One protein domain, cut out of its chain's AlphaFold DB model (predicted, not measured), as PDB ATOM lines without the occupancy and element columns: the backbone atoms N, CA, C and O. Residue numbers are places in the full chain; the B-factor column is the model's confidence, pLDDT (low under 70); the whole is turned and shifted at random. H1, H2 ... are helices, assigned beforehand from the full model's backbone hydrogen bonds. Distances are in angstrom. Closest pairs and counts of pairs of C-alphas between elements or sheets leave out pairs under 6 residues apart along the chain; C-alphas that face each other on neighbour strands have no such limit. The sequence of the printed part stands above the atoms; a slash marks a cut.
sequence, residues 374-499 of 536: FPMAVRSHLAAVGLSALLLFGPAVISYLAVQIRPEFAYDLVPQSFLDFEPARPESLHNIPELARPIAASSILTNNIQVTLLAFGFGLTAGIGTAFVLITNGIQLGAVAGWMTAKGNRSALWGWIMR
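Overview. This is residues 374 to 499 of the 536 residues of the protein "RDD domain-containing protein" of Acidobacteria bacterium (UniProt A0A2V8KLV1). Three long helices make the frame: H7 runs through the middle, H2 packs slantwise along it, and H6 meets H7 near a tight turn, these two opening from there as a V. Short helices H3 and H8 pack on H7 towards the wide end of the V, H4 and H5 lie in the winding stretch that leads across that end to H6, and H1 sticks out at the far end of H2. The printed part has 126 residues, with eight named helices, H1 to H8 in order, and no named strand; its class is all helix. It is compact, with a radius of gyration of the C-alphas of 16.0 A, and spans 46 by 33 by 23 A.

Arrangement. H1, residues 374 to 380, is close to but not clearly touching H2, residues 382 to 405, and about perpendicular to it at 89 degrees; the closest C-alphas, of Val 378 and Val 385, are 7.2 A apart. H2 touches H7, residues 464 to 486, the same way at a steep tilt of 37 degrees, only just past shallow; the closest C-alphas, of Ala 396 and Gly 478, are 3.8 A apart. H7 is the hub, touching four helices. H3, residues 407 to 413, touches it at a shallow tilt of 27 degrees, opposite ways, with the C-alphas of Ala 410 and Ala 479 closest at 5.6 A. H2 and H3 touch only at the corner, and only just, with 3 pairs of C-alphas within 8 A, those of Val 403 and Phe 409 closest at 5.6 A. H4, residues 416 to 419, is close to but not clearly touching H3, with the C-alphas of Tyr 411 and Leu 419 closest at 7.3 A. H6, residues 437 to 461, forms a helical hairpin with H7 at a shallow tilt of 32 degrees, only just short of steep; residues 451 to 459 alone of H6 touch it, and the closest C-alphas, of Ala 455 and Thr 466, are 4.4 A apart. H7 and H8, residues 490 to 498, form another helical hairpin, at a steep tilt of 37 degrees, only just past shallow, with the C-alphas of Met 484 and Arg 490 closest at 6.1 A. H5, residues 426 to 430, is close to but not clearly touching H8, with the C-alphas of Leu 429 and Ala 492 closest at 5.6 A. H6 and H8 are apart. Every O i to N i+4 pair is within hydrogen-bond range in H1 and H7, against 19 of 20 in H2, 19 of 21 in H6, 4 of 5 in H8, 1 of 3 in H3 and 0 of 1 in H5; O i to N i+3 pairs within range are 4 of 4 in H3 and 1 of 2 in H5, and H4 is too short for an i+4 pair.

Along the chain. H1 begins at C-alpha 374, (23.458, -29.908, 13.631). H2 is 33.4 A long from first to last C-alpha, H6 36.4 A and H7 32.4 A. H7 begins at C-alpha 464, (3.716, -20.195, 2.664), and H8 ends at C-alpha 498, (27.504, -7.170, 13.503).

Size, cuts and confidence. The two C-alphas farthest apart, of Ser 380 and Glu 427, are 46.1 A apart. Residues 374 to 386 and 433 to 439 stand free. The printed part has no cut and no long link. The mean pLDDT of the printed part is 78.7, with residues 416 to 437, 440 to 441 and 488 to 499 under 70.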
ATOM      1  N   PHE A 374      23.978 -31.152  14.203       82.81
ATOM      2  CA  PHE A 374      23.458 -29.908  13.631       82.81
ATOM      3  C   PHE A 374      24.066 -29.584  12.252       82.81
ATOM      4  O   PHE A 374      23.292 -29.452  11.304       82.81
ATOM      5  N   PRO A 375      25.403 -29.559  12.064       86.50
ATOM      6  CA  PRO A 375      25.991 -29.355  10.740       86.50
ATOM      7  C   PRO A 375      25.559 -30.429   9.739       86.50
ATOM      8  O   PRO A 375      25.338 -30.131   8.569       86.50
ATOM      9  N   MET A 376      25.404 -31.674  10.195       87.31
ATOM     10  CA  MET A 376      24.958 -32.782   9.351       87.31
ATOM     11  C   MET A 376      23.500 -32.607   8.899       87.31
ATOM     12  O   MET A 376      23.197 -32.862   7.738       87.31
ATOM     13  N   ALA A 377      22.622 -32.110   9.776       86.81
ATOM     14  CA  ALA A 377      21.236 -31.784   9.445       86.81
ATOM     15  C   ALA A 377      21.127 -30.603   8.466       86.81
ATOM     16  O   ALA A 377      20.345 -30.659   7.523       86.81
ATOM     17  N   VAL A 378      21.946 -29.558   8.647       87.81
ATOM     18  CA  VAL A 378      22.028 -28.431   7.701       87.81
ATOM     19  C   VAL A 378      22.499 -28.923   6.332       87.81
ATOM     20  O   VAL A 378      21.888 -28.596   5.318       87.81
ATOM     21  N   ARG A 379      23.547 -29.758   6.300       89.62
ATOM     22  CA  ARG A 379      24.093 -30.330   5.060       89.62
ATOM     23  C   ARG A 379      23.095 -31.225   4.332       89.62
ATOM     24  O   ARG A 379      23.011 -31.161   3.112       89.62
ATOM     25  N   SER A 380      22.311 -32.021   5.059       93.38
ATOM     26  CA  SER A 380      21.274 -32.855   4.444       93.38
ATOM     27  C   SER A 380      20.076 -32.056   3.920       93.38
ATOM     28  O   SER A 380      19.305 -32.592   3.134       93.38
ATOM     29  N   HIS A 381      19.934 -30.781   4.305       93.31
ATOM     30  CA  HIS A 381      18.821 -29.906   3.914       93.31
ATOM     31  C   HIS A 381      19.294 -28.601   3.242       93.31
ATOM     32  O   HIS A 381      18.597 -27.587   3.300       93.31
ATOM     33  N   LEU A 382      20.459 -28.605   2.577       93.75
ATOM     34  CA  LEU A 382      21.045 -27.398   1.970       93.75
ATOM     35  C   LEU A 382      20.119 -26.700   0.976       93.75
ATOM     36  O   LEU A 382      20.124 -25.476   0.921       93.75
ATOM     37  N   ALA A 383      19.305 -27.447   0.228       94.12
ATOM     38  CA  ALA A 383      18.342 -26.859  -0.699       94.12
ATOM     39  C   ALA A 383      17.301 -25.993   0.030       94.12
ATOM     40  O   ALA A 383      17.032 -24.868  -0.380       94.12
ATOM     41  N   ALA A 384      16.765 -26.479   1.155       91.12
ATOM     42  CA  ALA A 384      15.814 -25.724   1.966       91.12
ATOM     43  C   ALA A 384      16.477 -24.501   2.615       91.12
ATOM     44  O   ALA A 384      15.908 -23.413   2.604       91.12
ATOM     45  N   VAL A 385      17.707 -24.657   3.120       92.50
ATOM     46  CA  VAL A 385      18.490 -23.551   3.696       92.50
ATOM     47  C   VAL A 385      18.798 -22.488   2.639       92.50
ATOM     48  O   VAL A 385      18.621 -21.301   2.900       92.50
ATOM     49  N   GLY A 386      19.206 -22.902   1.437       94.88
ATOM     50  CA  GLY A 386      19.462 -22.018   0.303       94.88
ATOM     51  C   GLY A 386      18.204 -21.281  -0.150       94.88
ATOM     52  O   GLY A 386      18.254 -20.074  -0.367       94.88
ATOM     53  N   LEU A 387      17.057 -21.965  -0.204       95.00
ATOM     54  CA  LEU A 387      15.769 -21.338  -0.497       95.00
ATOM     55  C   LEU A 387      15.376 -20.316   0.579       95.00
ATOM     56  O   LEU A 387      14.985 -19.203   0.243       95.00
ATOM     57  N   SER A 388      15.510 -20.647   1.868       94.12
ATOM     58  CA  SER A 388      15.257 -19.688   2.953       94.12
ATOM     59  C   SER A 388      16.194 -18.478   2.883       94.12
ATOM     60  O   SER A 388      15.747 -17.350   3.075       94.12
ATOM     61  N   ALA A 389      17.473 -18.693   2.562       95.25
ATOM     62  CA  ALA A 389      18.433 -17.615   2.357       95.25
ATOM     63  C   ALA A 389      18.039 -16.732   1.166       95.25
ATOM     64  O   ALA A 389      18.077 -15.511   1.285       95.25
ATOM     65  N   LEU A 390      17.595 -17.316   0.051       96.88
ATOM     66  CA  LEU A 390      17.117 -16.567  -1.111       96.88
ATOM     67  C   LEU A 390      15.866 -15.741  -0.780       96.88
ATOM     68  O   LEU A 390      15.800 -14.567  -1.132       96.88
ATOM     69  N   LEU A 391      14.899 -16.331  -0.073       96.50
ATOM     70  CA  LEU A 391      13.662 -15.657   0.339       96.50
ATOM     71  C   LEU A 391      13.900 -14.523   1.342       96.50
ATOM     72  O   LEU A 391      13.092 -13.604   1.409       96.50
ATOM     73  N   LEU A 392      14.994 -14.568   2.104       95.50
ATOM     74  CA  LEU A 392      15.385 -13.499   3.020       95.50
ATOM     75  C   LEU A 392      16.244 -12.436   2.319       95.50
ATOM     76  O   LEU A 392      15.917 -11.253   2.325       95.50
ATOM     77  N   PHE A 393      17.356 -12.845   1.708       96.25
ATOM     78  CA  PHE A 393      18.354 -11.923   1.166       96.25
ATOM     79  C   PHE A 393      17.993 -11.379  -0.217       96.25
ATOM     80  O   PHE A 393      18.367 -10.252  -0.524       96.25
ATOM     81  N   GLY A 394      17.240 -12.114  -1.039       97.38
ATOM     82  CA  GLY A 394      16.773 -11.631  -2.342       97.38
ATOM     83  C   GLY A 394      15.919 -10.363  -2.209       97.38
ATOM     84  O   GLY A 394      16.314  -9.316  -2.727       97.38
ATOM     85  N   PRO A 395      14.808 -10.398  -1.449       97.12
ATOM     86  CA  PRO A 395      14.010  -9.207  -1.161       97.12
ATOM     87  C   PRO A 395      14.789  -8.117  -0.420       97.12
ATOM     88  O   PRO A 395      14.542  -6.938  -0.659       97.12
ATOM     89  N   ALA A 396      15.762  -8.479   0.427       95.06
ATOM     90  CA  ALA A 396      16.630  -7.499   1.078       95.06
ATOM     91  C   ALA A 396      17.491  -6.718   0.077       95.06
ATOM     92  O   ALA A 396      17.572  -5.497   0.168       95.06
ATOM     93  N   VAL A 397      18.094  -7.387  -0.907       96.06
ATOM     94  CA  VAL A 397      18.872  -6.720  -1.961       96.06
ATOM     95  C   VAL A 397      17.971  -5.841  -2.829       96.06
ATOM     96  O   VAL A 397      18.314  -4.690  -3.085       96.06
ATOM     97  N   ILE A 398      16.802  -6.344  -3.236       96.19
ATOM     98  CA  ILE A 398      15.840  -5.575  -4.043       96.19
ATOM     99  C   ILE A 398      15.401  -4.313  -3.294       96.19
ATOM    100  O   ILE A 398      15.460  -3.217  -3.844       96.19
ATOM    101  N   SER A 399      15.012  -4.459  -2.027       94.75
ATOM    102  CA  SER A 399      14.578  -3.356  -1.169       94.75
ATOM    103  C   SER A 399      15.703  -2.343  -0.917       94.75
ATOM    104  O   SER A 399      15.495  -1.138  -1.036       94.75
ATOM    105  N   TYR A 400      16.929  -2.818  -0.673       92.75
ATOM    106  CA  TYR A 400      18.115  -1.968  -0.554       92.75
ATOM    107  C   TYR A 400      18.325  -1.104  -1.802       92.75
ATOM    108  O   TYR A 400      18.468   0.113  -1.688       92.75
ATOM    109  N   LEU A 401      18.322  -1.723  -2.989       95.00
ATOM    110  CA  LEU A 401      18.510  -1.023  -4.259       95.00
ATOM    111  C   LEU A 401      17.359  -0.051  -4.539       95.00
ATOM    112  O   LEU A 401      17.611   1.077  -4.954       95.00
ATOM    113  N   ALA A 402      16.116  -0.448  -4.259       94.25
ATOM    114  CA  ALA A 402      14.950   0.417  -4.410       94.25
ATOM    115  C   ALA A 402      15.092   1.701  -3.577       94.25
ATOM    116  O   ALA A 402      14.898   2.792  -4.108       94.25
ATOM    117  N   VAL A 403      15.519   1.582  -2.314       91.62
ATOM    118  CA  VAL A 403      15.760   2.735  -1.431       91.62
ATOM    119  C   VAL A 403      16.994   3.547  -1.849       91.62
ATOM    120  O   VAL A 403      17.010   4.758  -1.657       91.62
ATOM    121  N   GLN A 404      18.026   2.935  -2.447       89.94
ATOM    122  CA  GLN A 404      19.152   3.694  -3.020       89.94
ATOM    123  C   GLN A 404      18.722   4.571  -4.202       89.94
ATOM    124  O   GLN A 404      19.231   5.678  -4.350       89.94
ATOM    125  N   ILE A 405      17.815   4.071  -5.047       93.38
ATOM    126  CA  ILE A 405      17.312   4.808  -6.213       93.38
ATOM    127  C   ILE A 405      16.327   5.895  -5.769       93.38
ATOM    128  O   ILE A 405      16.380   7.013  -6.277       93.38
ATOM    129  N   ARG A 406      15.432   5.565  -4.829       92.31
ATOM    130  CA  ARG A 406      14.391   6.450  -4.291       92.31
ATOM    131  C   ARG A 406      14.304   6.326  -2.765       92.31
ATOM    132  O   ARG A 406      13.619   5.427  -2.268       92.31
ATOM    133  N   PRO A 407      14.997   7.201  -2.011       86.06
ATOM    134  CA  PRO A 407      15.038   7.141  -0.550       86.06
ATOM    135  C   PRO A 407      13.666   7.199   0.129       86.06
ATOM    136  O   PRO A 407      13.495   6.631   1.204       86.06
ATOM    137  N   GLU A 408      12.682   7.844  -0.496       86.25
ATOM    138  CA  GLU A 408      11.302   7.955  -0.022       86.25
ATOM    139  C   GLU A 408      10.621   6.597   0.199       86.25
ATOM    140  O   GLU A 408       9.811   6.469   1.115       86.25
ATOM    141  N   PHE A 409      11.020   5.552  -0.533       88.50
ATOM    142  CA  PHE A 409      10.491   4.200  -0.333       88.50
ATOM    143  C   PHE A 409      10.798   3.618   1.046       88.50
ATOM    144  O   PHE A 409      10.132   2.677   1.474       88.50
ATOM    145  N   ALA A 410      11.772   4.165   1.777       84.06
ATOM    146  CA  ALA A 410      12.018   3.733   3.144       84.06
ATOM    147  C   ALA A 410      10.778   3.924   4.037       84.06
ATOM    148  O   ALA A 410      10.491   3.039   4.843       84.06
ATOM    149  N   TYR A 411      10.026   5.021   3.864       84.19
ATOM    150  CA  TYR A 411       8.858   5.358   4.692       84.19
ATOM    151  C   TYR A 411       7.670   4.407   4.501       84.19
ATOM    152  O   TYR A 411       6.865   4.258   5.419       84.19
ATOM    153  N   ASP A 412       7.592   3.737   3.349       87.81
ATOM    154  CA  ASP A 412       6.547   2.752   3.047       87.81
ATOM    155  C   ASP A 412       6.917   1.339   3.529       87.81
ATOM    156  O   ASP A 412       6.048   0.506   3.791       87.81
ATOM    157  N   LEU A 413       8.217   1.046   3.631       85.75
ATOM    158  CA  LEU A 413       8.741  -0.302   3.886       85.75
ATOM    159  C   LEU A 413       9.154  -0.533   5.345       85.75
ATOM    160  O   LEU A 413       9.275  -1.680   5.785       85.75
ATOM    161  N   VAL A 414       9.390   0.543   6.095       80.69
ATOM    162  CA  VAL A 414       9.854   0.516   7.485       80.69
ATOM    163  C   VAL A 414       8.915   1.371   8.338       80.69
ATOM    164  O   VAL A 414       8.490   2.434   7.890       80.69
ATOM    165  N   PRO A 415       8.595   0.966   9.582       77.31
ATOM    166  CA  PRO A 415       7.832   1.811  10.495       77.31
ATOM    167  C   PRO A 415       8.461   3.202  10.644       77.31
ATOM    168  O   PRO A 415       9.656   3.312  10.920       77.31
ATOM    169  N   GLN A 416       7.649   4.254  10.514       69.25
ATOM    170  CA  GLN A 416       8.105   5.653  10.557       69.25
ATOM    171  C   GLN A 416       8.915   5.973  11.823       69.25
ATOM    172  O   GLN A 416       9.983   6.571  11.738       69.25
ATOM    173  N   SER A 417       8.504   5.420  12.969       64.19
ATOM    174  CA  SER A 417       9.209   5.547  14.253       64.19
ATOM    175  C   SER A 417      10.675   5.092  14.230       64.19
ATOM    176  O   SER A 417      11.464   5.523  15.068       64.19
ATOM    177  N   PHE A 418      11.058   4.222  13.293       65.44
ATOM    178  CA  PHE A 418      12.439   3.782  13.113       65.44
ATOM    179  C   PHE A 418      13.265   4.771  12.274       65.44
ATOM    180  O   PHE A 418      14.458   4.944  12.521       65.44
ATOM    181  N   LEU A 419      12.644   5.418  11.285       65.56
ATOM    182  CA  LEU A 419      13.300   6.388  10.402       65.56
ATOM    183  C   LEU A 419      13.455   7.753  11.081       65.56
ATOM    184  O   LEU A 419      14.497   8.392  10.924       65.56
ATOM    185  N   ASP A 420      12.469   8.137  11.897       59.44
ATOM    186  CA  ASP A 420      12.448   9.380  12.678       59.44
ATOM    187  C   ASP A 420      13.528   9.417  13.773       59.44
ATOM    188  O   ASP A 420      13.922  10.483  14.238       59.44
ATOM    189  N   PHE A 421      14.075   8.256  14.154       55.41
ATOM    190  CA  PHE A 421      15.193   8.144  15.097       55.41
ATOM    191  C   PHE A 421      16.551   8.599  14.503       55.41
ATOM    192  O   PHE A 421      17.570   8.510  15.183       55.41
ATOM    193  N   GLU A 422      16.596   9.065  13.245       55.25
ATOM    194  CA  GLU A 422      17.800   9.482  12.499       55.25
ATOM    195  C   GLU A 422      19.088   8.699  12.862       55.25
ATOM    196  O   GLU A 422      20.088   9.260  13.333       55.25
ATOM    197  N   PRO A 423      19.134   7.385  12.569       51.66
ATOM    198  CA  PRO A 423      20.336   6.566  12.761       51.66
ATOM    199  C   PRO A 423      21.522   7.014  11.882       51.66
ATOM    200  O   PRO A 423      22.619   6.476  11.997       51.66
ATOM    201  N   ALA A 424      21.315   7.988  10.988       45.72
ATOM    202  CA  ALA A 424      22.264   8.448   9.986       45.72
ATOM    203  C   ALA A 424      23.178   9.615  10.411       45.72
ATOM    204  O   ALA A 424      24.095   9.954   9.663       45.72
ATOM    205  N   ARG A 425      22.984  10.223  11.590       51.91
ATOM    206  CA  ARG A 425      23.964  11.197  12.095       51.91
ATOM    207  C   ARG A 425      25.225  10.458  12.575       51.91
ATOM    208  O   ARG A 425      25.097   9.438  13.256       51.91
ATOM    209  N   PRO A 426      26.442  10.965  12.295       46.78
ATOM    210  CA  PRO A 426      27.690  10.424  12.851       46.78
ATOM    211  C   PRO A 426      27.669  10.348  14.388       46.78
ATOM    212  O   PRO A 426      28.230   9.431  14.987       46.78
ATOM    213  N   GLU A 427      26.942  11.273  15.018       47.41
ATOM    214  CA  GLU A 427      26.690  11.308  16.457       47.41
ATOM    215  C   GLU A 427      25.833  10.121  16.930       47.41
ATOM    216  O   GLU A 427      26.093   9.583  17.998       47.41
ATOM    217  N   SER A 428      24.888   9.622  16.128       49.62
ATOM    218  CA  SER A 428      23.976   8.523  16.492       49.62
ATOM    219  C   SER A 428      24.636   7.132  16.505       49.62
ATOM    220  O   SER A 428      24.114   6.223  17.150       49.62
ATOM    221  N   LEU A 429      25.793   6.936  15.847       44.62
ATOM    222  CA  LEU A 429      26.568   5.681  15.956       44.62
ATOM    223  C   LEU A 429      27.203   5.511  17.326       44.62
ATOM    224  O   LEU A 429      27.220   4.416  17.889       44.62
ATOM    225  N   HIS A 430      27.827   6.590  17.790       44.97
ATOM    226  CA  HIS A 430      28.661   6.601  18.984       44.97
ATOM    227  C   HIS A 430      27.885   7.100  20.207       44.97
ATOM    228  O   HIS A 430      28.247   6.745  21.326       44.97
ATOM    229  N   ASN A 431      26.758   7.788  19.982       45.28
ATOM    230  CA  ASN A 431      25.767   8.226  20.959       45.28
ATOM    231  C   ASN A 431      24.357   7.731  20.593       45.28
ATOM    232  O   ASN A 431      23.404   8.506  20.622       45.28
ATOM    233  N   ILE A 432      24.148   6.420  20.388       51.62
ATOM    234  CA  ILE A 432      22.888   5.873  20.927       51.62
ATOM    235  C   ILE A 432      22.927   6.299  22.397       51.62
ATOM    236  O   ILE A 432      23.925   5.932  23.045       51.62
ATOM    237  N   PRO A 433      21.954   7.081  22.915       54.53
ATOM    238  CA  PRO A 433      21.957   7.467  24.318       54.53
ATOM    239  C   PRO A 433      22.262   6.209  25.127       54.53
ATOM    240  O   PRO A 433      21.687   5.161  24.820       54.53
ATOM    241  N   GLU A 434      23.183   6.239  26.098       55.38
ATOM    242  CA  GLU A 434      23.449   5.046  26.928       55.38
ATOM    243  C   GLU A 434      22.131   4.439  27.446       55.38
ATOM    244  O   GLU A 434      21.982   3.221  27.520       55.38
ATOM    245  N   LEU A 435      21.135   5.313  27.635       54.59
ATOM    246  CA  LEU A 435      19.742   5.030  27.942       54.59
ATOM    247  C   LEU A 435      19.003   4.081  26.963       54.59
ATOM    248  O   LEU A 435      18.128   3.324  27.364       54.59
ATOM    249  N   ALA A 436      19.293   4.121  25.666       63.66
ATOM    250  CA  ALA A 436      18.544   3.379  24.649       63.66
ATOM    251  C   ALA A 436      19.243   2.083  24.202       63.66
ATOM    252  O   ALA A 436      18.596   1.203  23.632       63.66
ATOM    253  N   ARG A 437      20.549   1.914  24.478       67.00
ATOM    254  CA  ARG A 437      21.327   0.749  23.999       67.00
ATOM    255  C   ARG A 437      20.828  -0.590  24.546       67.00
ATOM    256  O   ARG A 437      20.664  -1.502  23.730       67.00
ATOM    257  N   PRO A 438      20.578  -0.748  25.863       71.56
ATOM    258  CA  PRO A 438      20.102  -2.016  26.409       71.56
ATOM    259  C   PRO A 438      18.708  -2.364  25.878       71.56
ATOM    260  O   PRO A 438      18.450  -3.508  25.521       71.56
ATOM    261  N   ILE A 439      17.837  -1.358  25.748       71.19
ATOM    262  CA  ILE A 439      16.469  -1.514  25.242       71.19
ATOM    263  C   ILE A 439      16.501  -1.975  23.787       71.19
ATOM    264  O   ILE A 439      15.906  -2.994  23.453       71.19
ATOM    265  N   ALA A 440      17.254  -1.276  22.933       68.62
ATOM    266  CA  ALA A 440      17.406  -1.642  21.531       68.62
ATOM    267  C   ALA A 440      17.998  -3.052  21.373       68.62
ATOM    268  O   ALA A 440      17.514  -3.831  20.558       68.62
ATOM    269  N   ALA A 441      19.015  -3.412  22.166       69.12
ATOM    270  CA  ALA A 441      19.605  -4.749  22.139       69.12
ATOM    271  C   ALA A 441      18.592  -5.843  22.514       69.12
ATOM    272  O   ALA A 441      18.467  -6.825  21.781       69.12
ATOM    273  N   SER A 442      17.841  -5.657  23.606       75.38
ATOM    274  CA  SER A 442      16.784  -6.587  24.015       75.38
ATOM    275  C   SER A 442      15.693  -6.704  22.952       75.38
ATOM    276  O   SER A 442      15.325  -7.819  22.604       75.38
ATOM    277  N   SER A 443      15.220  -5.588  22.391       71.50
ATOM    278  CA  SER A 443      14.172  -5.582  21.361       71.50
ATOM    279  C   SER A 443      14.603  -6.270  20.063       71.50
ATOM    280  O   SER A 443      13.817  -6.988  19.454       71.50
ATOM    281  N   ILE A 444      15.858  -6.093  19.639       75.00
ATOM    282  CA  ILE A 444      16.403  -6.798  18.469       75.00
ATOM    283  C   ILE A 444      16.490  -8.299  18.756       75.00
ATOM    284  O   ILE A 444      16.087  -9.113  17.926       75.00
ATOM    285  N   LEU A 445      16.990  -8.678  19.937       78.75
ATOM    286  CA  LEU A 445      17.099 -10.078  20.334       78.75
ATOM    287  C   LEU A 445      15.724 -10.758  20.371       78.75
ATOM    288  O   LEU A 445      15.563 -11.835  19.796       78.75
ATOM    289  N   THR A 446      14.732 -10.141  21.016       80.75
ATOM    290  CA  THR A 446      13.376 -10.697  21.106       80.75
ATOM    291  C   THR A 446      12.719 -10.794  19.735       80.75
ATOM    292  O   THR A 446      12.119 -11.828  19.443       80.75
ATOM    293  N   ASN A 447      12.892  -9.786  18.871       81.69
ATOM    294  CA  ASN A 447      12.388  -9.820  17.501       81.69
ATOM    295  C   ASN A 447      13.014 -10.971  16.696       81.69
ATOM    296  O   ASN A 447      12.294 -11.786  16.126       81.69
ATOM    297  N   ASN A 448      14.341 -11.120  16.721       85.56
ATOM    298  CA  ASN A 448      15.032 -12.192  15.995       85.56
ATOM    299  C   ASN A 448      14.573 -13.587  16.440       85.56
ATOM    300  O   ASN A 448      14.339 -14.469  15.606       85.56
ATOM    301  N   ILE A 449      14.410 -13.796  17.752       83.81
ATOM    302  CA  ILE A 449      13.881 -15.064  18.264       83.81
ATOM    303  C   ILE A 449      12.434 -15.239  17.793       83.81
ATOM    304  O   ILE A 449      12.099 -16.292  17.263       83.81
ATOM    305  N   GLN A 450      11.587 -14.217  17.913       83.50
ATOM    306  CA  GLN A 450      10.188 -14.279  17.493       83.50
ATOM    307  C   GLN A 450      10.032 -14.614  16.004       83.50
ATOM    308  O   GLN A 450       9.268 -15.516  15.670       83.50
ATOM    309  N   VAL A 451      10.773 -13.948  15.117       85.31
ATOM    310  CA  VAL A 451      10.782 -14.226  13.673       85.31
ATOM    311  C   VAL A 451      11.200 -15.669  13.405       85.31
ATOM    312  O   VAL A 451      10.540 -16.360  12.634       85.31
ATOM    313  N   THR A 452      12.231 -16.159  14.097       86.69
ATOM    314  CA  THR A 452      12.687 -17.554  13.975       86.69
ATOM    315  C   THR A 452      11.596 -18.542  14.398       86.69
ATOM    316  O   THR A 452      11.328 -19.520  13.699       86.69
ATOM    317  N   LEU A 453      10.933 -18.279  15.527       83.44
ATOM    318  CA  LEU A 453       9.854 -19.116  16.052       83.44
ATOM    319  C   LEU A 453       8.626 -19.119  15.132       83.44
ATOM    320  O   LEU A 453       8.046 -20.177  14.891       83.44
ATOM    321  N   LEU A 454       8.258 -17.958  14.587       82.75
ATOM    322  CA  LEU A 454       7.159 -17.811  13.632       82.75
ATOM    323  C   LEU A 454       7.471 -18.502  12.304       82.75
ATOM    324  O   LEU A 454       6.644 -19.264  11.813       82.75
ATOM    325  N   ALA A 455       8.667 -18.296  11.752       87.00
ATOM    326  CA  ALA A 455       9.105 -18.942  10.518       87.00
ATOM    327  C   ALA A 455       9.087 -20.474  10.645       87.00
ATOM    328  O   ALA A 455       8.623 -21.155   9.730       87.00
ATOM    329  N   PHE A 456       9.522 -21.011  11.791       85.62
ATOM    330  CA  PHE A 456       9.427 -22.438  12.096       85.62
ATOM    331  C   PHE A 456       7.969 -22.909  12.199       85.62
ATOM    332  O   PHE A 456       7.580 -23.860  11.523       85.62
ATOM    333  N   GLY A 457       7.148 -22.235  13.014       78.06
ATOM    334  CA  GLY A 457       5.745 -22.605  13.223       78.06
ATOM    335  C   GLY A 457       4.922 -22.562  11.934       78.06
ATOM    336  O   GLY A 457       4.147 -23.479  11.660       78.06
ATOM    337  N   PHE A 458       5.140 -21.552  11.091       81.44
ATOM    338  CA  PHE A 458       4.471 -21.425   9.800       81.44
ATOM    339  C   PHE A 458       4.937 -22.418   8.738       81.44
ATOM    340  O   PHE A 458       4.280 -22.521   7.700       81.44
ATOM    341  N   GLY A 459       5.965 -23.228   9.004       83.12
ATOM    342  CA  GLY A 459       6.294 -24.366   8.144       83.12
ATOM    343  C   GLY A 459       5.095 -25.302   7.951       83.12
ATOM    344  O   GLY A 459       4.925 -25.874   6.878       83.12
ATOM    345  N   LEU A 460       4.191 -25.361   8.940       76.81
ATOM    346  CA  LEU A 460       2.931 -26.112   8.884       76.81
ATOM    347  C   LEU A 460       1.965 -25.634   7.785       76.81
ATOM    348  O   LEU A 460       1.125 -26.409   7.342       76.81
ATOM    349  N   THR A 461       2.097 -24.395   7.305       81.38
ATOM    350  CA  THR A 461       1.299 -23.840   6.190       81.38
ATOM    351  C   THR A 461       1.880 -24.210   4.818       81.38
ATOM    352  O   THR A 461       1.861 -23.408   3.886       81.38
ATOM    353  N   ALA A 462       2.478 -25.402   4.712       85.56
ATOM    354  CA  ALA A 462       3.265 -25.843   3.556       85.56
ATOM    355  C   ALA A 462       4.381 -24.849   3.156       85.56
ATOM    356  O   ALA A 462       4.753 -24.742   1.992       85.56
ATOM    357  N   GLY A 463       4.909 -24.099   4.131       86.19
ATOM    358  CA  GLY A 463       5.965 -23.103   3.930       86.19
ATOM    359  C   GLY A 463       5.509 -21.725   3.432       86.19
ATOM    360  O   GLY A 463       6.345 -20.827   3.372       86.19
ATOM    361  N   ILE A 464       4.218 -21.499   3.146       88.38
ATOM    362  CA  ILE A 464       3.716 -20.195   2.664       88.38
ATOM    363  C   ILE A 464       3.943 -19.098   3.711       88.38
ATOM    364  O   ILE A 464       4.522 -18.053   3.415       88.38
ATOM    365  N   GLY A 465       3.538 -19.338   4.959       86.56
ATOM    366  CA  GLY A 465       3.749 -18.379   6.042       86.56
ATOM    367  C   GLY A 465       5.230 -18.209   6.397       86.56
ATOM    368  O   GLY A 465       5.654 -17.106   6.733       86.56
ATOM    369  N   THR A 466       6.049 -19.259   6.252       90.69
ATOM    370  CA  THR A 466       7.510 -19.151   6.391       90.69
ATOM    371  C   THR A 466       8.080 -18.213   5.331       90.69
ATOM    372  O   THR A 466       8.845 -17.313   5.669       90.69
ATOM    373  N   ALA A 467       7.673 -18.370   4.067       93.69
ATOM    374  CA  ALA A 467       8.096 -17.494   2.980       93.69
ATOM    375  C   ALA A 467       7.664 -16.044   3.226       93.69
ATOM    376  O   ALA A 467       8.491 -15.146   3.118       93.69
ATOM    377  N   PHE A 468       6.415 -15.813   3.643       91.69
ATOM    378  CA  PHE A 468       5.927 -14.479   3.998       91.69
ATOM    379  C   PHE A 468       6.777 -13.817   5.093       91.69
ATOM    380  O   PHE A 468       7.204 -12.672   4.936       91.69
ATOM    381  N   VAL A 469       7.076 -14.537   6.181       91.00
ATOM    382  CA  VAL A 469       7.912 -14.021   7.278       91.00
ATOM    383  C   VAL A 469       9.325 -13.687   6.796       91.00
ATOM    384  O   VAL A 469       9.835 -12.619   7.130       91.00
ATOM    385  N   LEU A 470       9.955 -14.558   6.001       94.81
ATOM    386  CA  LEU A 470      11.309 -14.321   5.492       94.81
ATOM    387  C   LEU A 470      11.357 -13.151   4.505       94.81
ATOM    388  O   LEU A 470      12.230 -12.298   4.633       94.81
ATOM    389  N   ILE A 471      10.398 -13.068   3.579       95.38
ATOM    390  CA  ILE A 471      10.324 -11.994   2.582       95.38
ATOM    391  C   ILE A 471      10.117 -10.645   3.268       95.38
ATOM    392  O   ILE A 471      10.855  -9.703   2.999       95.38
ATOM    393  N   THR A 472       9.144 -10.543   4.177       92.25
ATOM    394  CA  THR A 472       8.852  -9.285   4.885       92.25
ATOM    395  C   THR A 472      10.027  -8.828   5.750       92.25
ATOM    396  O   THR A 472      10.378  -7.649   5.727       92.25
ATOM    397  N   ASN A 473      10.705  -9.753   6.440       91.50
ATOM    398  CA  ASN A 473      11.936  -9.441   7.173       91.50
ATOM    399  C   ASN A 473      13.078  -9.029   6.238       91.50
ATOM    400  O   ASN A 473      13.823  -8.102   6.550       91.50
ATOM    401  N   GLY A 474      13.200  -9.682   5.082       94.00
ATOM    402  CA  GLY A 474      14.157  -9.330   4.042       94.00
ATOM    403  C   GLY A 474      13.952  -7.900   3.553       94.00
ATOM    404  O   GLY A 474      14.879  -7.097   3.591       94.00
ATOM    405  N   ILE A 475      12.718  -7.554   3.176       93.88
ATOM    406  CA  ILE A 475      12.332  -6.207   2.740       93.88
ATOM    407  C   ILE A 475      12.715  -5.157   3.788       93.88
ATOM    408  O   ILE A 475      13.352  -4.164   3.433       93.88
ATOM    409  N   GLN A 476      12.380  -5.384   5.062       88.00
ATOM    410  CA  GLN A 476      12.704  -4.458   6.154       88.00
ATOM    411  C   GLN A 476      14.216  -4.310   6.353       88.00
ATOM    412  O   GLN A 476      14.718  -3.190   6.439       88.00
ATOM    413  N   LEU A 477      14.958  -5.424   6.371       87.38
ATOM    414  CA  LEU A 477      16.418  -5.419   6.492       87.38
ATOM    415  C   LEU A 477      17.070  -4.626   5.350       87.38
ATOM    416  O   LEU A 477      17.952  -3.799   5.589       87.38
ATOM    417  N   GLY A 478      16.609  -4.855   4.120       90.31
ATOM    418  CA  GLY A 478      17.065  -4.160   2.922       90.31
ATOM    419  C   GLY A 478      16.770  -2.666   2.944       90.31
ATOM    420  O   GLY A 478      17.668  -1.863   2.699       90.31
ATOM    421  N   ALA A 479      15.542  -2.286   3.301       89.12
ATOM    422  CA  ALA A 479      15.115  -0.891   3.348       89.12
ATOM    423  C   ALA A 479      15.901  -0.103   4.401       89.12
ATOM    424  O   ALA A 479      16.402   0.986   4.122       89.12
ATOM    425  N   VAL A 480      16.092  -0.689   5.588       83.25
ATOM    426  CA  VAL A 480      16.904  -0.107   6.666       83.25
ATOM    427  C   VAL A 480      18.366   0.058   6.235       83.25
ATOM    428  O   VAL A 480      18.962   1.119   6.446       83.25
ATOM    429  N   ALA A 481      18.946  -0.956   5.586       83.12
ATOM    430  CA  ALA A 481      20.303  -0.888   5.051       83.12
ATOM    431  C   ALA A 481      20.455   0.176   3.953       83.12
ATOM    432  O   ALA A 481      21.449   0.912   3.928       83.12
ATOM    433  N   GLY A 482      19.463   0.277   3.067       86.31
ATOM    434  CA  GLY A 482      19.416   1.255   1.988       86.31
ATOM    435  C   GLY A 482      19.326   2.670   2.544       86.31
ATOM    436  O   GLY A 482      20.141   3.519   2.201       86.31
ATOM    437  N   TRP A 483      18.419   2.909   3.487       82.88
ATOM    438  CA  TRP A 483      18.225   4.218   4.103       82.88
ATOM    439  C   TRP A 483      19.492   4.737   4.797       82.88
ATOM    440  O   TRP A 483      19.941   5.854   4.530       82.88
ATOM    441  N   MET A 484      20.137   3.902   5.623       76.88
ATOM    442  CA  MET A 484      21.394   4.268   6.293       76.88
ATOM    443  C   MET A 484      22.522   4.572   5.302       76.88
ATOM    444  O   MET A 484      23.321   5.484   5.516       76.88
ATOM    445  N   THR A 485      22.579   3.825   4.199       79.44
ATOM    446  CA  THR A 485      23.581   4.017   3.147       79.44
ATOM    447  C   THR A 485      23.329   5.307   2.363       79.44
ATOM    448  O   THR A 485      24.280   6.052   2.123       79.44
ATOM    449  N   ALA A 486      22.076   5.587   1.992       80.06
ATOM    450  CA  ALA A 486      21.684   6.774   1.230       80.06
ATOM    451  C   ALA A 486      21.977   8.074   1.998       80.06
ATOM    452  O   ALA A 486      22.358   9.079   1.409       80.06
ATOM    453  N   LYS A 487      21.880   8.037   3.332       75.94
ATOM    454  CA  LYS A 487      22.224   9.161   4.214       75.94
ATOM    455  C   LYS A 487      23.720   9.248   4.573       75.94
ATOM    456  O   LYS A 487      24.087  10.006   5.463       75.94
ATOM    457  N   GLY A 488      24.587   8.474   3.913       68.75
ATOM    458  CA  GLY A 488      26.041   8.538   4.100       68.75
ATOM    459  C   GLY A 488      26.579   7.797   5.328       68.75
ATOM    460  O   GLY A 488      27.773   7.879   5.605       68.75
ATOM    461  N   ASN A 489      25.751   7.024   6.041       65.69
ATOM    462  CA  ASN A 489      26.116   6.406   7.317       65.69
ATOM    463  C   ASN A 489      26.326   4.880   7.228       65.69
ATOM    464  O   ASN A 489      25.769   4.089   7.991       65.69
ATOM    465  N   ARG A 490      27.141   4.437   6.262       64.75
ATOM    466  CA  ARG A 490      27.384   3.004   5.978       64.75
ATOM    467  C   ARG A 490      28.103   2.265   7.112       64.75
ATOM    468  O   ARG A 490      27.900   1.067   7.291       64.75
ATOM    469  N   SER A 491      28.938   2.959   7.884       58.44
ATOM    470  CA  SER A 491      29.620   2.398   9.057       58.44
ATOM    471  C   SER A 491      28.652   2.108  10.214       58.44
ATOM    472  O   SER A 491      28.896   1.174  10.979       58.44
ATOM    473  N   ALA A 492      27.529   2.841  10.306       57.69
ATOM    474  CA  ALA A 492      26.472   2.627  11.304       57.69
ATOM    475  C   ALA A 492      25.839   1.260  11.174       57.69
ATOM    476  O   ALA A 492      25.653   0.544  12.155       57.69
ATOM    477  N   LEU A 493      25.527   0.926   9.924       59.50
ATOM    478  CA  LEU A 493      24.810  -0.270   9.541       59.50
ATOM    479  C   LEU A 493      25.534  -1.512  10.061       59.50
ATOM    480  O   LEU A 493      24.944  -2.338  10.754       59.50
ATOM    481  N   TRP A 494      26.838  -1.606   9.797       56.00
ATOM    482  CA  TRP A 494      27.655  -2.730  10.244       56.00
ATOM    483  C   TRP A 494      27.879  -2.732  11.760       56.00
ATOM    484  O   TRP A 494      27.847  -3.801  12.366       56.00
ATOM    485  N   GLY A 495      28.017  -1.566  12.400       56.41
ATOM    486  CA  GLY A 495      28.090  -1.467  13.865       56.41
ATOM    487  C   GLY A 495      26.812  -1.941  14.571       56.41
ATOM    488  O   GLY A 495      26.879  -2.566  15.632       56.41
ATOM    489  N   TRP A 496      25.653  -1.702  13.958       55.50
ATOM    490  CA  TRP A 496      24.343  -2.095  14.474       55.50
ATOM    491  C   TRP A 496      24.021  -3.577  14.209       55.50
ATOM    492  O   TRP A 496      23.502  -4.255  15.098       55.50
ATOM    493  N   ILE A 497      24.390  -4.095  13.028       55.69
ATOM    494  CA  ILE A 497      24.144  -5.484  12.600       55.69
ATOM    495  C   ILE A 497      25.155  -6.477  13.198       55.69
ATOM    496  O   ILE A 497      24.753  -7.537  13.669       55.69
ATOM    497  N   MET A 498      26.460  -6.175  13.184       50.28
ATOM    498  CA  MET A 498      27.504  -7.170  13.503       50.28
ATOM    499  C   MET A 498      27.946  -7.203  14.964       50.28
ATOM    500  O   MET A 498      28.599  -8.158  15.360       50.28
ATOM    501  N   ARG A 499      27.632  -6.176  15.756       47.12
ATOM    502  CA  ARG A 499      27.917  -6.007  17.191       47.12
ATOM    503  C   ARG A 499      28.972  -6.928  17.844       47.12
ATOM    504  O   ARG A 499      28.699  -7.458  18.915       47.12
TER     505      ARG A 499